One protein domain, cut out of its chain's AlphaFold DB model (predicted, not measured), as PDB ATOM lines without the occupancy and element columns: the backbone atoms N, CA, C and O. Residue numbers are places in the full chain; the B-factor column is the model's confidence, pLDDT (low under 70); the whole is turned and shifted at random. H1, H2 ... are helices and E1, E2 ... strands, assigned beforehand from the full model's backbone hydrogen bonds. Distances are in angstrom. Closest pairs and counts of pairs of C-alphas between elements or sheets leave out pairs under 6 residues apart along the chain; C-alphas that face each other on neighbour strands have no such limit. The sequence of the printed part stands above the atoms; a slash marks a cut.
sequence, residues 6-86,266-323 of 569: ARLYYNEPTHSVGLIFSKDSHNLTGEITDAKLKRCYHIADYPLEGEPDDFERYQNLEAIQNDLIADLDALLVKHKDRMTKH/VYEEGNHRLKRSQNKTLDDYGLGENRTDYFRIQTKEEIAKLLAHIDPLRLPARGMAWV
ATOM      1  N   ALA A   6     301.697 256.628 431.250       72.56
ATOM      2  CA  ALA A   6     301.446 256.597 429.819       72.56
ATOM      3  C   ALA A   6     301.486 255.144 429.343       72.56
ATOM      4  O   ALA A   6     302.239 254.337 429.894       72.56
ATOM      5  N   ARG A   7     300.670 254.809 428.346       74.69
ATOM      6  CA  ARG A   7     300.628 253.475 427.750       74.69
ATOM      7  C   ARG A   7     300.403 253.572 426.246       74.69
ATOM      8  O   ARG A   7     299.643 254.427 425.787       74.69
ATOM      9  N   LEU A   8     301.096 252.711 425.509       80.38
ATOM     10  CA  LEU A   8     300.960 252.596 424.064       80.38
ATOM     11  C   LEU A   8     299.692 251.852 423.696       80.38
ATOM     12  O   LEU A   8     299.347 250.853 424.331       80.38
ATOM     13  N   TYR A   9     299.058 252.306 422.629       86.56
ATOM     14  CA  TYR A   9     297.944 251.613 422.015       86.56
ATOM     15  C   TYR A   9     298.155 251.502 420.507       86.56
ATOM     16  O   TYR A   9     298.785 252.357 419.887       86.56
ATOM     17  N   TYR A  10     297.597 250.443 419.943       87.81
ATOM     18  CA  TYR A  10     297.359 250.270 418.522       87.81
ATOM     19  C   TYR A  10     295.901 250.597 418.229       87.81
ATOM     20  O   TYR A  10     295.040 250.235 419.033       87.81
ATOM     21  N   ASN A  11     295.622 251.236 417.097       89.62
ATOM     22  CA  ASN A  11     294.269 251.466 416.610       89.62
ATOM     23  C   ASN A  11     294.111 250.903 415.198       89.62
ATOM     24  O   ASN A  11     294.573 251.499 414.226       89.62
ATOM     25  N   GLU A  12     293.423 249.770 415.091       86.56
ATOM     26  CA  GLU A  12     293.186 249.068 413.829       86.56
ATOM     27  C   GLU A  12     292.433 249.937 412.794       86.56
ATOM     28  O   GLU A  12     292.924 250.051 411.671       86.56
ATOM     29  N   PRO A  13     291.323 250.640 413.126       86.75
ATOM     30  CA  PRO A  13     290.573 251.444 412.156       86.75
ATOM     31  C   PRO A  13     291.369 252.558 411.473       86.75
ATOM     32  O   PRO A  13     291.089 252.888 410.324       86.75
ATOM     33  N   THR A  14     292.313 253.176 412.184       84.81
ATOM     34  CA  THR A  14     293.147 254.266 411.647       84.81
ATOM     35  C   THR A  14     294.547 253.803 411.285       84.81
ATOM     36  O   THR A  14     295.351 254.621 410.838       84.81
ATOM     37  N   HIS A  15     294.830 252.513 411.493       85.38
ATOM     38  CA  HIS A  15     296.123 251.887 411.296       85.38
ATOM     39  C   HIS A  15     297.267 252.717 411.906       85.38
ATOM     40  O   HIS A  15     298.223 253.109 411.236       85.38
ATOM     41  N   SER A  16     297.121 253.058 413.187       87.12
ATOM     42  CA  SER A  16     298.050 253.936 413.901       87.12
ATOM     43  C   SER A  16     298.524 253.330 415.213       87.12
ATOM     44  O   SER A  16     297.867 252.478 415.818       87.12
ATOM     45  N   VAL A  17     299.687 253.794 415.659       86.12
ATOM     46  CA  VAL A  17     300.168 253.595 417.022       86.12
ATOM     47  C   VAL A  17     300.208 254.943 417.714       86.12
ATOM     48  O   VAL A  17     300.658 255.946 417.155       86.12
ATOM     49  N   GLY A  18     299.756 254.962 418.959       84.56
ATOM     50  CA  GLY A  18     299.733 256.176 419.744       84.56
ATOM     51  C   GLY A  18     300.100 255.951 421.195       84.56
ATOM     52  O   GLY A  18     300.247 254.832 421.691       84.56
ATOM     53  N   LEU A  19     300.248 257.068 421.894       82.81
ATOM     54  CA  LEU A  19     300.566 257.131 423.306       82.81
ATOM     55  C   LEU A  19     299.472 257.918 424.019       82.81
ATOM     56  O   LEU A  19     299.253 259.107 423.755       82.81
ATOM     57  N   ILE A  20     298.803 257.257 424.960       82.19
ATOM     58  CA  ILE A  20     297.822 257.903 425.831       82.19
ATOM     59  C   ILE A  20     298.328 257.958 427.253       82.19
ATOM     60  O   ILE A  20     299.010 257.061 427.747       82.19
ATOM     61  N   PHE A  21     297.970 259.043 427.917       77.44
ATOM     62  CA  PHE A  21     298.286 259.287 429.305       77.44
ATOM     63  C   PHE A  21     297.004 259.279 430.132       77.44
ATOM     64  O   PHE A  21     295.985 259.817 429.711       77.44
ATOM     65  N   SER A  22     297.034 258.706 431.331       71.38
ATOM     66  CA  SER A  22     295.962 258.908 432.302       71.38
ATOM     67  C   SER A  22     296.532 259.123 433.685       71.38
ATOM     68  O   SER A  22     297.506 258.482 434.085       71.38
ATOM     69  N   LYS A  23     295.861 260.008 434.420       66.62
ATOM     70  CA  LYS A  23     296.101 260.211 435.843       66.62
ATOM     71  C   LYS A  23     295.754 258.975 436.647       66.62
ATOM     72  O   LYS A  23     296.493 258.649 437.561       66.62
ATOM     73  N   ASP A  24     294.668 258.306 436.261       69.38
ATOM     74  CA  ASP A  24     294.203 257.070 436.870       69.38
ATOM     75  C   ASP A  24     294.651 255.870 436.045       69.38
ATOM     76  O   ASP A  24     294.210 255.639 434.916       69.38
ATOM     77  N   SER A  25     295.548 255.096 436.644       66.12
ATOM     78  CA  SER A  25     296.146 253.923 436.027       66.12
ATOM     79  C   SER A  25     295.125 252.835 435.682       66.12
ATOM     80  O   SER A  25     295.363 252.064 434.752       66.12
ATOM     81  N   HIS A  26     293.953 252.812 436.327       71.00
ATOM     82  CA  HIS A  26     292.869 251.889 435.985       71.00
ATOM     83  C   HIS A  26     292.334 252.139 434.570       71.00
ATOM     84  O   HIS A  26     291.936 251.190 433.887       71.00
ATOM     85  N   ASN A  27     292.391 253.382 434.079       77.81
ATOM     86  CA  ASN A  27     292.006 253.700 432.702       77.81
ATOM     87  C   ASN A  27     292.973 253.100 431.673       77.81
ATOM     88  O   ASN A  27     292.608 252.954 430.511       77.81
ATOM     89  N   LEU A  28     294.182 252.721 432.098       74.62
ATOM     90  CA  LEU A  28     295.236 252.177 431.246       74.62
ATOM     91  C   LEU A  28     295.385 250.658 431.362       74.62
ATOM     92  O   LEU A  28     296.401 250.109 430.949       74.62
ATOM     93  N   THR A  29     294.416 249.960 431.958       73.75
ATOM     94  CA  THR A  29     294.469 248.503 432.179       73.75
ATOM     95  C   THR A  29     293.208 247.812 431.674       73.75
ATOM     96  O   THR A  29     292.162 248.446 431.534       73.75
ATOM     97  N   GLY A  30     293.293 246.502 431.416       80.75
ATOM     98  CA  GLY A  30     292.183 245.712 430.873       80.75
ATOM     99  C   GLY A  30     291.752 246.179 429.482       80.75
ATOM    100  O   GLY A  30     292.546 246.763 428.756       80.75
ATOM    101  N   GLU A  31     290.494 245.954 429.119       86.06
ATOM    102  CA  GLU A  31     289.944 246.398 427.832       86.06
ATOM    103  C   GLU A  31     289.871 247.935 427.736       86.06
ATOM    104  O   GLU A  31     289.533 248.618 428.719       86.06
ATOM    105  N   ILE A  32     290.196 248.470 426.553       88.25
ATOM    106  CA  ILE A  32     290.059 249.892 426.223       88.25
ATOM    107  C   ILE A  32     288.580 250.163 425.944       88.25
ATOM    108  O   ILE A  32     287.950 249.480 425.148       88.25
ATOM    109  N   THR A  33     288.005 251.160 426.617       90.12
ATOM    110  CA  THR A  33     286.593 251.539 426.446       90.12
ATOM    111  C   THR A  33     286.478 253.048 426.304       90.12
ATOM    112  O   THR A  33     287.284 253.782 426.881       90.12
ATOM    113  N   ASP A  34     285.440 253.536 425.622       87.38
ATOM    114  CA  ASP A  34     285.212 254.980 425.458       87.38
ATOM    115  C   ASP A  34     285.120 255.705 426.807       87.38
ATOM    116  O   ASP A  34     285.568 256.840 426.954       87.38
ATOM    117  N   ALA A  35     284.568 255.045 427.831       86.00
ATOM    118  CA  ALA A  35     284.482 255.591 429.182       86.00
ATOM    119  C   ALA A  35     285.866 255.829 429.813       86.00
ATOM    120  O   ALA A  35     286.043 256.827 430.516       86.00
ATOM    121  N   LYS A  36     286.834 254.941 429.549       87.62
ATOM    122  CA  LYS A  36     288.232 255.105 429.970       87.62
ATOM    123  C   LYS A  36     288.937 256.163 429.125       87.62
ATOM    124  O   LYS A  36     289.548 257.057 429.699       87.62
ATOM    125  N   LEU A  37     288.774 256.131 427.797       86.69
ATOM    126  CA  LEU A  37     289.393 257.102 426.884       86.69
ATOM    127  C   LEU A  37     288.984 258.547 427.190       86.69
ATOM    128  O   LEU A  37     289.834 259.431 427.179       86.69
ATOM    129  N   LYS A  38     287.722 258.795 427.577       83.81
ATOM    130  CA  LYS A  38     287.252 260.125 428.030       83.81
ATOM    131  C   LYS A  38     288.038 260.695 429.214       83.81
ATOM    132  O   LYS A  38     287.997 261.898 429.445       83.81
ATOM    133  N   ARG A  39     288.699 259.839 429.998       81.19
ATOM    134  CA  ARG A  39     289.509 260.190 431.180       81.19
ATOM    135  C   ARG A  39     291.013 260.114 430.894       81.19
ATOM    136  O   ARG A  39     291.834 260.165 431.816       81.19
ATOM    137  N   CYS A  40     291.372 259.944 429.629       81.31
ATOM    138  CA  CYS A  40     292.735 259.912 429.143       81.31
ATOM    139  C   CYS A  40     293.037 261.185 428.346       81.31
ATOM    140  O   CYS A  40     292.165 261.831 427.762       81.31
ATOM    141  N   TYR A  41     294.317 261.514 428.314       81.75
ATOM    142  CA  TYR A  41     294.890 262.597 427.547       81.75
ATOM    143  C   TYR A  41     295.655 262.015 426.372       81.75
ATOM    144  O   TYR A  41     296.348 261.000 426.510       81.75
ATOM    145  N   HIS A  42     295.556 262.679 425.228       82.56
ATOM    146  CA  HIS A  42     296.213 262.213 424.020       82.56
ATOM    147  C   HIS A  42     297.598 262.851 423.892       82.56
ATOM    148  O   HIS A  42     297.683 264.076 423.754       82.56
ATOM    149  N   ILE A  43     298.674 262.057 423.952       79.06
ATOM    150  CA  ILE A  43     300.041 262.578 423.793       79.06
ATOM    151  C   ILE A  43     300.402 262.645 422.314       79.06
ATOM    152  O   ILE A  43     300.726 263.726 421.824       79.06
ATOM    153  N   ALA A  44     300.333 261.499 421.641       84.88
ATOM    154  CA  ALA A  44     300.808 261.315 420.281       84.88
ATOM    155  C   ALA A  44     300.015 260.202 419.567       84.88
ATOM    156  O   ALA A  44     299.619 259.237 420.222       84.88
ATOM    157  N   ASP A  45     299.835 260.314 418.252       89.12
ATOM    158  CA  ASP A  45     299.305 259.276 417.357       89.12
ATOM    159  C   ASP A  45     299.980 259.407 415.989       89.12
ATOM    160  O   ASP A  45     300.040 260.512 415.435       89.12
ATOM    161  N   TYR A  46     300.498 258.289 415.480       88.06
ATOM    162  CA  TYR A  46     301.233 258.209 414.224       88.06
ATOM    163  C   TYR A  46     300.732 257.047 413.354       88.06
ATOM    164  O   TYR A  46     300.583 255.929 413.856       88.06
ATOM    165  N   PRO A  47     300.514 257.272 412.044       87.31
ATOM    166  CA  PRO A  47     300.128 256.214 411.113       87.31
ATOM    167  C   PRO A  47     301.274 255.240 410.845       87.31
ATOM    168  O   PRO A  47     302.406 255.666 410.609       87.31
ATOM    169  N   LEU A  48     300.969 253.947 410.807       82.81
ATOM    170  CA  LEU A  48     301.918 252.899 410.437       82.81
ATOM    171  C   LEU A  48     301.983 252.738 408.909       82.81
ATOM    172  O   LEU A  48     301.003 252.971 408.204       82.81
ATOM    173  N   GLU A  49     303.158 252.367 408.401       81.94
ATOM    174  CA  GLU A  49     303.399 252.103 406.981       81.94
ATOM    175  C   GLU A  49     303.691 250.615 406.757       81.94
ATOM    176  O   GLU A  49     304.766 250.119 407.110       81.94
ATOM    177  N   GLY A  50     302.732 249.896 406.172       73.12
ATOM    178  CA  GLY A  50     302.844 248.468 405.873       73.12
ATOM    179  C   GLY A  50     301.520 247.727 406.047       73.12
ATOM    180  O   GLY A  50     300.480 248.338 406.269       73.12
ATOM    181  N   GLU A  51     301.569 246.402 405.923       66.75
ATOM    182  CA  GLU A  51     300.411 245.529 406.152       66.75
ATOM    183  C   GLU A  51     300.256 245.191 407.653       66.75
ATOM    184  O   GLU A  51     301.264 245.153 408.362       66.75
ATOM    185  N   PRO A  52     299.034 244.892 408.144       62.44
ATOM    186  CA  PRO A  52     298.703 244.751 409.571       62.44
ATOM    187  C   PRO A  52     299.399 243.622 410.342       62.44
ATOM    188  O   PRO A  52     299.203 243.492 411.551       62.44
ATOM    189  N   ASP A  53     300.166 242.779 409.656       55.28
ATOM    190  CA  ASP A  53     300.362 241.396 410.079       55.28
ATOM    191  C   ASP A  53     301.545 241.191 411.043       55.28
ATOM    192  O   ASP A  53     301.723 240.079 411.542       55.28
ATOM    193  N   ASP A  54     302.346 242.230 411.327       63.06
ATOM    194  CA  ASP A  54     303.404 242.183 412.350       63.06
ATOM    195  C   ASP A  54     303.983 243.577 412.672       63.06
ATOM    196  O   ASP A  54     304.408 244.295 411.763       63.06
ATOM    197  N   PHE A  55     304.082 243.954 413.955       61.75
ATOM    198  CA  PHE A  55     304.615 245.270 414.349       61.75
ATOM    199  C   PHE A  55     306.052 245.498 413.874       61.75
ATOM    200  O   PHE A  55     306.390 246.597 413.440       61.75
ATOM    201  N   GLU A  56     306.877 244.454 413.890       60.66
ATOM    202  CA  GLU A  56     308.285 244.507 413.478       60.66
ATOM    203  C   GLU A  56     308.478 244.728 411.967       60.66
ATOM    204  O   GLU A  56     309.590 245.007 411.520       60.66
ATOM    205  N   ARG A  57     307.412 244.605 411.164       63.53
ATOM    206  CA  ARG A  57     307.469 244.707 409.696       63.53
ATOM    207  C   ARG A  57     307.062 246.074 409.156       63.53
ATOM    208  O   ARG A  57     307.171 246.288 407.948       63.53
ATOM    209  N   TYR A  58     306.619 246.994 410.014       71.31
ATOM    210  CA  TYR A  58     306.283 248.348 409.585       71.31
ATOM    211  C   TYR A  58     307.537 249.137 409.217       71.31
ATOM    212  O   TYR A  58     308.499 249.227 409.979       71.31
ATOM    213  N   GLN A  59     307.505 249.752 408.037       70.50
ATOM    214  CA  GLN A  59     308.671 250.397 407.428       70.50
ATOM    215  C   GLN A  59     309.106 251.659 408.183       70.50
ATOM    216  O   GLN A  59     310.285 252.010 408.187       70.50
ATOM    217  N   ASN A  60     308.166 252.323 408.857       75.62
ATOM    218  CA  ASN A  60     308.381 253.576 409.576       75.62
ATOM    219  C   ASN A  60     308.439 253.418 411.107       75.62
ATOM    220  O   ASN A  60     308.448 254.419 411.826       75.62
ATOM    221  N   LEU A  61     308.509 252.184 411.619       73.50
ATOM    222  CA  LEU A  61     308.423 251.904 413.053       73.50
ATOM    223  C   LEU A  61     309.513 252.611 413.871       73.50
ATOM    224  O   LEU A  61     309.213 253.234 414.884       73.50
ATOM    225  N   GLU A  62     310.771 252.557 413.423       71.25
ATOM    226  CA  GLU A  62     311.902 253.184 414.125       71.25
ATOM    227  C   GLU A  62     311.762 254.717 414.189       71.25
ATOM    228  O   GLU A  62     312.067 255.339 415.210       71.25
ATOM    229  N   ALA A  63     311.259 255.338 413.119       73.94
ATOM    230  CA  ALA A  63     311.002 256.775 413.086       73.94
ATOM    231  C   ALA A  63     309.887 257.155 414.072       73.94
ATOM    232  O   ALA A  63     310.095 258.010 414.932       73.94
ATOM    233  N   ILE A  64     308.756 256.438 414.031       76.06
ATOM    234  CA  ILE A  64     307.636 256.629 414.964       76.06
ATOM    235  C   ILE A  64     308.091 256.444 416.410       76.06
ATOM    236  O   ILE A  64     307.704 257.216 417.285       76.06
ATOM    237  N   GLN A  65     308.933 255.448 416.679       72.06
ATOM    238  CA  GLN A  65     309.474 255.218 418.013       72.06
ATOM    239  C   GLN A  65     310.250 256.435 418.525       72.06
ATOM    240  O   GLN A  65     310.014 256.894 419.644       72.06
ATOM    241  N   ASN A  66     311.154 256.978 417.709       69.88
ATOM    242  CA  ASN A  66     311.946 258.152 418.070       69.88
ATOM    243  C   ASN A  66     311.074 259.400 418.268       69.88
ATOM    244  O   ASN A  66     311.308 260.162 419.209       69.88
ATOM    245  N   ASP A  67     310.036 259.572 417.453       78.50
ATOM    246  CA  ASP A  67     309.127 260.716 417.537       78.50
ATOM    247  C   ASP A  67     308.196 260.633 418.753       78.50
ATOM    248  O   ASP A  67     308.114 261.582 419.536       78.50
ATOM    249  N   LEU A  68     307.597 259.464 419.020       73.50
ATOM    250  CA  LEU A  68     306.871 259.188 420.267       73.50
ATOM    251  C   LEU A  68     307.760 259.438 421.489       73.50
ATOM    252  O   LEU A  68     307.297 259.917 422.533       73.50
ATOM    253  N   ILE A  69     309.051 259.106 421.373       67.69
ATOM    254  CA  ILE A  69     310.011 259.348 422.437       67.69
ATOM    255  C   ILE A  69     310.207 260.848 422.656       67.69
ATOM    256  O   ILE A  69     310.125 261.292 423.807       67.69
ATOM    257  N   ALA A  70     310.448 261.596 421.582       70.12
ATOM    258  CA  ALA A  70     310.677 263.030 421.613       70.12
ATOM    259  C   ALA A  70     309.451 263.802 422.123       70.12
ATOM    260  O   ALA A  70     309.609 264.706 422.942       70.12
ATOM    261  N   ASP A  71     308.239 263.410 421.726       73.94
ATOM    262  CA  ASP A  71     306.990 264.023 422.188       73.94
ATOM    263  C   ASP A  71     306.786 263.841 423.693       73.94
ATOM    264  O   ASP A  71     306.452 264.792 424.411       73.94
ATOM    265  N   LEU A  72     307.046 262.631 424.201       68.94
ATOM    266  CA  LEU A  72     307.015 262.377 425.637       68.94
ATOM    267  C   LEU A  72     308.060 263.234 426.364       68.94
ATOM    268  O   LEU A  72     307.747 263.830 427.392       68.94
ATOM    269  N   ASP A  73     309.279 263.347 425.840       62.00
ATOM    270  CA  ASP A  73     310.346 264.122 426.483       62.00
ATOM    271  C   ASP A  73     310.078 265.632 426.446       62.00
ATOM    272  O   ASP A  73     310.274 266.320 427.450       62.00
ATOM    273  N   ALA A  74     309.558 266.154 425.337       66.31
ATOM    274  CA  ALA A  74     309.144 267.547 425.213       66.31
ATOM    275  C   ALA A  74     308.034 267.887 426.217       66.31
ATOM    276  O   ALA A  74     308.089 268.916 426.896       66.31
ATOM    277  N   LEU A  75     307.057 266.989 426.370       65.12
ATOM    278  CA  LEU A  75     306.016 267.097 427.385       65.12
ATOM    279  C   LEU A  75     306.611 267.095 428.803       65.12
ATOM    280  O   LEU A  75     306.233 267.917 429.642       65.12
ATOM    281  N   LEU A  76     307.570 266.206 429.077       57.19
ATOM    282  CA  LEU A  76     308.254 266.117 430.368       57.19
ATOM    283  C   LEU A  76     309.039 267.384 430.707       57.19
ATOM    284  O   LEU A  76     308.970 267.838 431.848       57.19
ATOM    285  N   VAL A  77     309.752 267.962 429.739       56.75
ATOM    286  CA  VAL A  77     310.463 269.239 429.894       56.75
ATOM    287  C   VAL A  77     309.478 270.355 430.217       56.75
ATOM    288  O   VAL A  77     309.623 271.002 431.254       56.75
ATOM    289  N   LYS A  78     308.424 270.513 429.403       57.94
ATOM    290  CA  LYS A  78     307.396 271.544 429.610       57.94
ATOM    291  C   LYS A  78     306.736 271.428 430.988       57.94
ATOM    292  O   LYS A  78     306.507 272.438 431.648       57.94
ATOM    293  N   HIS A  79     306.485 270.212 431.474       54.06
ATOM    294  CA  HIS A  79     305.973 270.002 432.831       54.06
ATOM    295  C   HIS A  79     307.021 270.222 433.927       54.06
ATOM    296  O   HIS A  79     306.698 270.763 434.981       54.06
ATOM    297  N   LYS A  80     308.276 269.819 433.720       49.12
ATOM    298  CA  LYS A  80     309.356 270.010 434.695       49.12
ATOM    299  C   LYS A  80     309.627 271.488 434.952       49.12
ATOM    300  O   LYS A  80     309.749 271.887 436.115       49.12
ATOM    301  N   ASP A  81     309.694 272.283 433.891       48.94
ATOM    302  CA  ASP A  81     309.898 273.729 433.988       48.94
ATOM    303  C   ASP A  81     308.772 274.390 434.789       48.94
ATOM    304  O   ASP A  81     309.003 275.386 435.472       48.94
ATOM    305  N   ARG A  82     307.586 273.765 434.810       48.28
ATOM    306  CA  ARG A  82     306.432 274.205 435.596       48.28
ATOM    307  C   ARG A  82     306.377 273.671 437.031       48.28
ATOM    308  O   ARG A  82     305.795 274.317 437.895       48.28
ATOM    309  N   MET A  83     306.959 272.500 437.303       46.03
ATOM    310  CA  MET A  83     306.659 271.725 438.519       46.03
ATOM    311  C   MET A  83     307.862 271.386 439.416       46.03
ATOM    312  O   MET A  83     307.687 270.763 440.465       46.03
ATOM    313  N   THR A  84     309.085 271.794 439.057       41.69
ATOM    314  CA  THR A  84     310.364 271.419 439.714       41.69
ATOM    315  C   THR A  84     310.462 271.650 441.230       41.69
ATOM    316  O   THR A  84     311.434 271.210 441.840       41.69
ATOM    317  N   LYS A  85     309.482 272.301 441.865       50.03
ATOM    318  CA  LYS A  85     309.487 272.649 443.296       50.03
ATOM    319  C   LYS A  85     308.294 272.101 444.098       50.03
ATOM    320  O   LYS A  85     308.158 272.457 445.263       50.03
ATOM    321  N   HIS A  86     307.420 271.269 443.514       54.66
ATOM    322  CA  HIS A  86     306.063 271.080 444.057       54.66
ATOM    323  C   HIS A  86     305.637 269.652 444.422       54.66
ATOM    324  O   HIS A  86     304.474 269.482 444.756       54.66
ATOM    325  N   VAL A 266     301.741 279.511 425.061       46.97
ATOM    326  CA  VAL A 266     301.006 278.235 424.960       46.97
ATOM    327  C   VAL A 266     299.550 278.454 424.546       46.97
ATOM    328  O   VAL A 266     299.001 277.666 423.777       46.97
ATOM    329  N   TYR A 267     298.929 279.546 424.994       49.16
ATOM    330  CA  TYR A 267     297.568 279.899 424.599       49.16
ATOM    331  C   TYR A 267     297.479 280.345 423.128       49.16
ATOM    332  O   TYR A 267     296.541 279.969 422.416       49.16
ATOM    333  N   GLU A 268     298.443 281.129 422.638       54.34
ATOM    334  CA  GLU A 268     298.517 281.501 421.220       54.34
ATOM    335  C   GLU A 268     298.830 280.290 420.331       54.34
ATOM    336  O   GLU A 268     298.129 280.056 419.340       54.34
ATOM    337  N   GLU A 269     299.800 279.458 420.721       58.66
ATOM    338  CA  GLU A 269     300.138 278.218 420.021       58.66
ATOM    339  C   GLU A 269     298.934 277.258 419.967       58.66
ATOM    340  O   GLU A 269     298.609 276.733 418.898       58.66
ATOM    341  N   GLY A 270     298.211 277.100 421.081       56.94
ATOM    342  CA  GLY A 270     296.964 276.338 421.157       56.94
ATOM    343  C   GLY A 270     295.903 276.863 420.185       56.94
ATOM    344  O   GLY A 270     295.350 276.105 419.391       56.94
ATOM    345  N   ASN A 271     295.669 278.177 420.134       58.84
ATOM    346  CA  ASN A 271     294.725 278.760 419.172       58.84
ATOM    347  C   ASN A 271     295.130 278.514 417.707       58.84
ATOM    348  O   ASN A 271     294.265 278.296 416.852       58.84
ATOM    349  N   HIS A 272     296.430 278.525 417.398       65.94
ATOM    350  CA  HIS A 272     296.928 278.171 416.068       65.94
ATOM    351  C   HIS A 272     296.759 276.681 415.748       65.94
ATOM    352  O   HIS A 272     296.477 276.341 414.598       65.94
ATOM    353  N   ARG A 273     296.921 275.785 416.729       65.75
ATOM    354  CA  ARG A 273     296.657 274.343 416.576       65.75
ATOM    355  C   ARG A 273     295.168 274.069 416.361       65.75
ATOM    356  O   ARG A 273     294.830 273.393 415.399       65.75
ATOM    357  N   LEU A 274     294.289 274.703 417.144       63.16
ATOM    358  CA  LEU A 274     292.827 274.625 417.003       63.16
ATOM    359  C   LEU A 274     292.367 275.003 415.593       63.16
ATOM    360  O   LEU A 274     291.630 274.258 414.955       63.16
ATOM    361  N   LYS A 275     292.826 276.149 415.080       69.19
ATOM    362  CA  LYS A 275     292.468 276.593 413.724       69.19
ATOM    363  C   LYS A 275     292.986 275.646 412.642       69.19
ATOM    364  O   LYS A 275     292.340 275.502 411.611       69.19
ATOM    365  N   ARG A 276     294.151 275.024 412.847       69.75
ATOM    366  CA  ARG A 276     294.709 274.045 411.905       69.75
ATOM    367  C   ARG A 276     293.923 272.736 411.925       69.75
ATOM    368  O   ARG A 276     293.590 272.235 410.861       69.75
ATOM    369  N   SER A 277     293.583 272.218 413.103       66.75
ATOM    370  CA  SER A 277     292.912 270.923 413.244       66.75
ATOM    371  C   SER A 277     291.416 270.959 412.935       66.75
ATOM    372  O   SER A 277     290.861 269.940 412.543       66.75
ATOM    373  N   GLN A 278     290.744 272.105 413.077       72.19
ATOM    374  CA  GLN A 278     289.352 272.267 412.630       72.19
ATOM    375  C   GLN A 278     289.211 272.251 411.101       72.19
ATOM    376  O   GLN A 278     288.136 271.949 410.592       72.19
ATOM    377  N   ASN A 279     290.290 272.568 410.383       73.88
ATOM    378  CA  ASN A 279     290.311 272.667 408.923       73.88
ATOM    379  C   ASN A 279     290.958 271.451 408.242       73.88
ATOM    380  O   ASN A 279     291.096 271.463 407.023       73.88
ATOM    381  N   LYS A 280     291.372 270.438 409.015       76.38
ATOM    382  CA  LYS A 280     291.965 269.196 408.515       76.38
ATOM    383  C   LYS A 280     291.057 268.005 408.822       76.38
ATOM    384  O   LYS A 280     290.539 267.861 409.929       76.38
ATOM    385  N   THR A 281     290.904 267.138 407.841       82.38
ATOM    386  CA  THR A 281     290.413 265.766 407.959       82.38
ATOM    387  C   THR A 281     291.571 264.820 408.290       82.38
ATOM    388  O   THR A 281     292.733 265.223 408.254       82.38
ATOM    389  N   LEU A 282     291.273 263.565 408.640       80.44
ATOM    390  CA  LEU A 282     292.309 262.576 408.960       80.44
ATOM    391  C   LEU A 282     293.244 262.309 407.766       80.44
ATOM    392  O   LEU A 282     294.442 262.115 407.958       80.44
ATOM    393  N   ASP A 283     292.707 262.378 406.547       80.69
ATOM    394  CA  ASP A 283     293.441 262.137 405.300       80.69
ATOM    395  C   ASP A 283     294.395 263.291 404.937       80.69
ATOM    396  O   ASP A 283     295.327 263.104 404.157       80.69
ATOM    397  N   ASP A 284     294.227 264.471 405.548       80.81
ATOM    398  CA  ASP A 284     295.115 265.632 405.366       80.81
ATOM    399  C   ASP A 284     296.436 265.522 406.155       80.81
ATOM    400  O   ASP A 284     297.229 266.475 406.195       80.81
ATOM    401  N   TYR A 285     296.652 264.396 406.841       80.56
ATOM    402  CA  TYR A 285     297.868 264.098 407.589       80.56
ATOM    403  C   TYR A 285     298.712 263.058 406.854       80.56
ATOM    404  O   TYR A 285     298.307 261.902 406.696       80.56
ATOM    405  N   GLY A 286     299.917 263.464 406.453       74.56
ATOM    406  CA  GLY A 286     300.873 262.597 405.766       74.56
ATOM    407  C   GLY A 286     301.394 261.441 406.629       74.56
ATOM    408  O   GLY A 286     301.194 261.393 407.846       74.56
ATOM    409  N   LEU A 287     302.094 260.505 405.986       71.31
ATOM    410  CA  LEU A 287     302.857 259.468 406.685       71.31
ATOM    411  C   LEU A 287     303.942 260.130 407.549       71.31
ATOM    412  O   LEU A 287     304.660 261.012 407.077       71.31
ATOM    413  N   GLY A 288     304.023 259.745 408.825       68.19
ATOM    414  CA  GLY A 288     304.936 260.348 409.804       68.19
ATOM    415  C   GLY A 288     304.466 261.675 410.417       68.19
ATOM    416  O   GLY A 288     305.128 262.194 411.311       68.19
ATOM    417  N   GLU A 289     303.319 262.229 410.005       81.81
ATOM    418  CA  GLU A 289     302.746 263.384 410.704       81.81
ATOM    419  C   GLU A 289     302.011 262.947 411.976       81.81
ATOM    420  O   GLU A 289     301.204 262.018 411.961       81.81
ATOM    421  N   ASN A 290     302.242 263.672 413.073       83.44
ATOM    422  CA  ASN A 290     301.508 263.488 414.319       83.44
ATOM    423  C   ASN A 290     300.033 263.925 414.137       83.44
ATOM    424  O   ASN A 290     299.743 265.100 413.882       83.44
ATOM    425  N   ARG A 291     299.096 262.984 414.304       86.31
ATOM    426  CA  ARG A 291     297.646 263.168 414.075       86.31
ATOM    427  C   ARG A 291     296.858 263.534 415.332       86.31
ATOM    428  O   ARG A 291     295.640 263.702 415.292       86.31
ATOM    429  N   THR A 292     297.531 263.707 416.465       83.75
ATOM    430  CA  THR A 292     296.896 263.839 417.789       83.75
ATOM    431  C   THR A 292     295.875 264.971 417.870       83.75
ATOM    432  O   THR A 292     294.823 264.808 418.485       83.75
ATOM    433  N   ASP A 293     296.151 266.114 417.235       77.50
ATOM    434  CA  ASP A 293     295.259 267.283 417.245       77.50
ATOM    435  C   ASP A 293     293.904 267.030 416.565       77.50
ATOM    436  O   ASP A 293     292.925 267.715 416.880       77.50
ATOM    437  N   TYR A 294     293.819 266.047 415.664       84.12
ATOM    438  CA  TYR A 294     292.556 265.634 415.054       84.12
ATOM    439  C   TYR A 294     291.661 264.891 416.057       84.12
ATOM    440  O   TYR A 294     290.454 265.135 416.105       84.12
ATOM    441  N   PHE A 295     292.264 264.042 416.892       85.88
ATOM    442  CA  PHE A 295     291.594 263.160 417.852       85.88
ATOM    443  C   PHE A 295     291.322 263.793 419.226       85.88
ATOM    444  O   PHE A 295     290.789 263.135 420.117       85.88
ATOM    445  N   ARG A 296     291.726 265.047 419.438       83.75
ATOM    446  CA  ARG A 296     291.501 265.788 420.687       83.75
ATOM    447  C   ARG A 296     290.155 266.508 420.668       83.75
ATOM    448  O   ARG A 296     289.657 266.891 419.610       83.75
ATOM    449  N   ILE A 297     289.602 266.768 421.851       78.69
ATOM    450  CA  ILE A 297     288.423 267.631 421.993       78.69
ATOM    451  C   ILE A 297     288.756 269.028 421.452       78.69
ATOM    452  O   ILE A 297     289.631 269.722 421.971       78.69
ATOM    453  N   GLN A 298     288.032 269.463 420.418       73.50
ATOM    454  CA  GLN A 298     288.307 270.722 419.719       73.50
ATOM    455  C   GLN A 298     287.610 271.943 420.344       73.50
ATOM    456  O   GLN A 298     286.928 272.707 419.658       73.50
ATOM    457  N   THR A 299     287.774 272.137 421.655       68.94
ATOM    458  CA  THR A 299     287.336 273.358 422.355       68.94
ATOM    459  C   THR A 299     288.525 274.269 422.653       68.94
ATOM    460  O   THR A 299     289.671 273.821 422.724       68.94
ATOM    461  N   LYS A 300     288.261 275.571 422.834       59.81
ATOM    462  CA  LYS A 300     289.306 276.545 423.195       59.81
ATOM    463  C   LYS A 300     289.951 276.191 424.533       59.81
ATOM    464  O   LYS A 300     291.154 276.352 424.692       59.81
ATOM    465  N   GLU A 301     289.148 275.699 425.470       60.75
ATOM    466  CA  GLU A 301     289.578 275.302 426.805       60.75
ATOM    467  C   GLU A 301     290.452 274.044 426.789       60.75
ATOM    468  O   GLU A 301     291.394 273.971 427.569       60.75
ATOM    469  N   GLU A 302     290.173 273.060 425.928       65.44
ATOM    470  CA  GLU A 302     290.964 271.821 425.861       65.44
ATOM    471  C   GLU A 302     292.260 271.994 425.074       65.44
ATOM    472  O   GLU A 302     293.302 271.516 425.507       65.44
ATOM    473  N   ILE A 303     292.238 272.723 423.958       61.34
ATOM    474  CA  ILE A 303     293.436 272.885 423.120       61.34
ATOM    475  C   ILE A 303     294.457 273.859 423.723       61.34
ATOM    476  O   ILE A 303     295.638 273.803 423.385       61.34
ATOM    477  N   ALA A 304     294.030 274.725 424.643       53.19
ATOM    478  CA  ALA A 304     294.947 275.552 425.422       53.19
ATOM    479  C   ALA A 304     295.737 274.754 426.479       53.19
ATOM    480  O   ALA A 304     296.738 275.262 426.985       53.19
ATOM    481  N   LYS A 305     295.309 273.529 426.820       61.59
ATOM    482  CA  LYS A 305     296.002 272.686 427.799       61.59
ATOM    483  C   LYS A 305     297.276 272.110 427.204       61.59
ATOM    484  O   LYS A 305     297.323 271.744 426.029       61.59
ATOM    485  N   LEU A 306     298.287 271.915 428.050       57.97
ATOM    486  CA  LEU A 306     299.496 271.184 427.658       57.97
ATOM    487  C   LEU A 306     299.190 269.733 427.229       57.97
ATOM    488  O   LEU A 306     299.879 269.180 426.373       57.97
ATOM    489  N   LEU A 307     298.132 269.148 427.797       66.25
ATOM    490  CA  LEU A 307     297.562 267.859 427.420       66.25
ATOM    491  C   LEU A 307     296.046 267.996 427.268       66.25
ATOM    492  O   LEU A 307     295.346 268.258 428.246       66.25
ATOM    493  N   ALA A 308     295.545 267.781 426.056       71.38
ATOM    494  CA  ALA A 308     294.115 267.788 425.776       71.38
ATOM    495  C   ALA A 308     293.516 266.380 425.906       71.38
ATOM    496  O   ALA A 308     294.177 265.371 425.621       71.38
ATOM    497  N   HIS A 309     292.251 266.320 426.314       81.81
ATOM    498  CA  HIS A 309     291.507 265.068 426.377       81.81
ATOM    499  C   HIS A 309     291.226 264.503 424.983       81.81
ATOM    500  O   HIS A 309     291.067 265.237 424.002       81.81
ATOM    501  N   ILE A 310     291.141 263.176 424.925       84.69
ATOM    502  CA  ILE A 310     290.718 262.440 423.732       84.69
ATOM    503  C   ILE A 310     289.239 262.742 423.459       84.69
ATOM    504  O   ILE A 310     288.429 262.751 424.387       84.69
ATOM    505  N   ASP A 311     288.887 262.963 422.193       86.25
ATOM    506  CA  ASP A 311     287.508 262.965 421.706       86.25
ATOM    507  C   ASP A 311     287.134 261.543 421.245       86.25
ATOM    508  O   ASP A 311     287.526 261.132 420.149       86.25
ATOM    509  N   PRO A 312     286.360 260.773 422.031       84.06
ATOM    510  CA  PRO A 312     286.020 259.394 421.685       84.06
ATOM    511  C   PRO A 312     285.091 259.285 420.476       84.06
ATOM    512  O   PRO A 312     284.899 258.193 419.955       84.06
ATOM    513  N   LEU A 313     284.484 260.394 420.028       84.94
ATOM    514  CA  LEU A 313     283.717 260.401 418.783       84.94
ATOM    515  C   LEU A 313     284.634 260.340 417.561       84.94
ATOM    516  O   LEU A 313     284.231 259.834 416.518       84.94
ATOM    517  N   ARG A 314     285.855 260.867 417.688       84.25
ATOM    518  CA  ARG A 314     286.867 260.879 416.626       84.25
ATOM    519  C   ARG A 314     287.867 259.742 416.763       84.25
ATOM    520  O   ARG A 314     288.425 259.311 415.762       84.25
ATOM    521  N   LEU A 315     288.079 259.274 417.989       87.56
ATOM    522  CA  LEU A 315     288.953 258.160 418.322       87.56
ATOM    523  C   LEU A 315     288.201 257.149 419.210       87.56
ATOM    524  O   LEU A 315     288.361 257.167 420.435       87.56
ATOM    525  N   PRO A 316     287.324 256.316 418.622       88.25
ATOM    526  CA  PRO A 316     286.558 255.335 419.380       88.25
ATOM    527  C   PRO A 316     287.461 254.206 419.885       88.25
ATOM    528  O   PRO A 316     288.410 253.813 419.215       88.25
ATOM    529  N   ALA A 317     287.122 253.619 421.033       89.06
ATOM    530  CA  ALA A 317     287.871 252.494 421.601       89.06
ATOM    531  C   ALA A 317     287.792 251.207 420.763       89.06
ATOM    532  O   ALA A 317     288.586 250.284 420.942       89.06
ATOM    533  N   ARG A 318     286.799 251.111 419.874       89.81
ATOM    534  CA  ARG A 318     286.592 249.938 419.027       89.81
ATOM    535  C   ARG A 318     287.797 249.734 418.104       89.81
ATOM    536  O   ARG A 318     288.088 250.604 417.295       89.81
ATOM    537  N   GLY A 319     288.410 248.550 418.171       84.00
ATOM    538  CA  GLY A 319     289.600 248.212 417.380       84.00
ATOM    539  C   GLY A 319     290.911 248.702 418.004       84.00
ATOM    540  O   GLY A 319     291.954 248.639 417.358       84.00
ATOM    541  N   MET A 320     290.874 249.178 419.256       90.44
ATOM    542  CA  MET A 320     292.081 249.504 420.003       90.44
ATOM    543  C   MET A 320     292.603 248.325 420.817       90.44
ATOM    544  O   MET A 320     291.838 247.624 421.483       90.44
ATOM    545  N   ALA A 321     293.925 248.184 420.862       87.25
ATOM    546  CA  ALA A 321     294.613 247.228 421.721       87.25
ATOM    547  C   ALA A 321     295.795 247.884 422.438       87.25
ATOM    548  O   ALA A 321     296.438 248.784 421.904       87.25
ATOM    549  N   TRP A 322     296.099 247.435 423.656       83.38
ATOM    550  CA  TRP A 322     297.329 247.847 424.330       83.38
ATOM    551  C   TRP A 322     298.536 247.167 423.695       83.38
ATOM    552  O   TRP A 322     298.493 245.966 423.452       83.38
ATOM    553  N   VAL A 323     299.619 247.920 423.528       75.19
ATOM    554  CA  VAL A 323     300.901 247.415 423.013       75.19
ATOM    555  C   VAL A 323     301.917 247.400 424.154       75.19
ATOM    556  O   VAL A 323     301.908 248.313 424.993       75.19
TER     557      VAL A 323
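What this domain is: This is residues 6 to 86 and 266 to 323 of the 569 residues of an uncharacterized protein of Alphaproteobacteria bacterium (UniProt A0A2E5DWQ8). A strongly twisted wall of four antiparallel strands has one long helix, H3, running along one face, and the far end of that helix sticks out with residues 80 to 86. The short helices H1 and H2 and much of residues 310 to 317 lie on the side of the wall away from H3, while H4 and H5 make a separate pair beyond the edge strand E3, with long stretches without a named element around them. The printed part has 139 residues, with five named helices and four named strands in the order E1 E2 H1 H2 E3 H3 H4 H5 E4; the sheet's order is E3 - E2 - E1 - E4. The class is mixed, helices and strands, and the whole is compact, with a radius of gyration of the C-alphas of 14.8 A and spans of 44 by 34 by 28 A.

How they stand to each other: E1, residues 6 to 11, and E2, residues 16 to 22, form a hairpin, with N 9 and O 18 at 2.9 A. E3, residues 41 to 47, is antiparallel to E2, with N 19 and O 44 at 2.8 A. E4, residues 320 to 322, is antiparallel to E1, with N 10 and O 321 at 2.8 A. H3, residues 61 to 83, is on the sheet at a height of 9.0 A, two layers with the helix on one face. It lies over E3 and E2 and runs along the strands, at 17 degrees to E3 on the local plane; its closest C-alphas to E3 are those of Leu 68 and Ala 44, 6.4 A apart. H1, residues 25 to 28, only grazes the sheet. H2, residues 34 to 37, is only just not on it, with 4 pairs of C-alphas within 10 A. H1 and H2 touch only at the corner, and only just, with 3 pairs of C-alphas within 8 A; the closest are those of Asn 27 and Lys 36, 4.9 A apart. H4, residues 266 to 277, touches H5, residues 300 to 303, with residues 270 to 274 alone; the closest C-alphas are those of Gly 270 and Ile 303, 5.3 A apart. H4 and H5 are not on the sheet, and both are apart from H3. In H4 every O i to N i+4 pair is within hydrogen-bond range, in H3 18 of 19; H1, H2 and H5 are too short for such a pair.

Where its parts are: E1 begins at C-alpha 6, (301.446, 256.597, 429.819), and is 15.9 A long. E2 measures 19.2 A and E3 18.4 A. H3 runs 32.3 A from C-alpha 61 at (308.423, 251.904, 413.053), and H4 16.0 A. E4 ends at C-alpha 322, (297.329, 247.847, 424.330).

The domain as a whole: The C-alphas farthest apart, of Glu 51 and Lys 85, are 46.9 A apart. Residues 87 to 265 are not printed, and C-alphas 86 and 266 are 21.0 A apart across the cut. The links E3 to H3, H4 to H5 and H5 to E4 are long. Mean pLDDT of the printed part is 73.7; 49 residues are under 70, among them 72 to 86, 266 to 277 and 299 to 307.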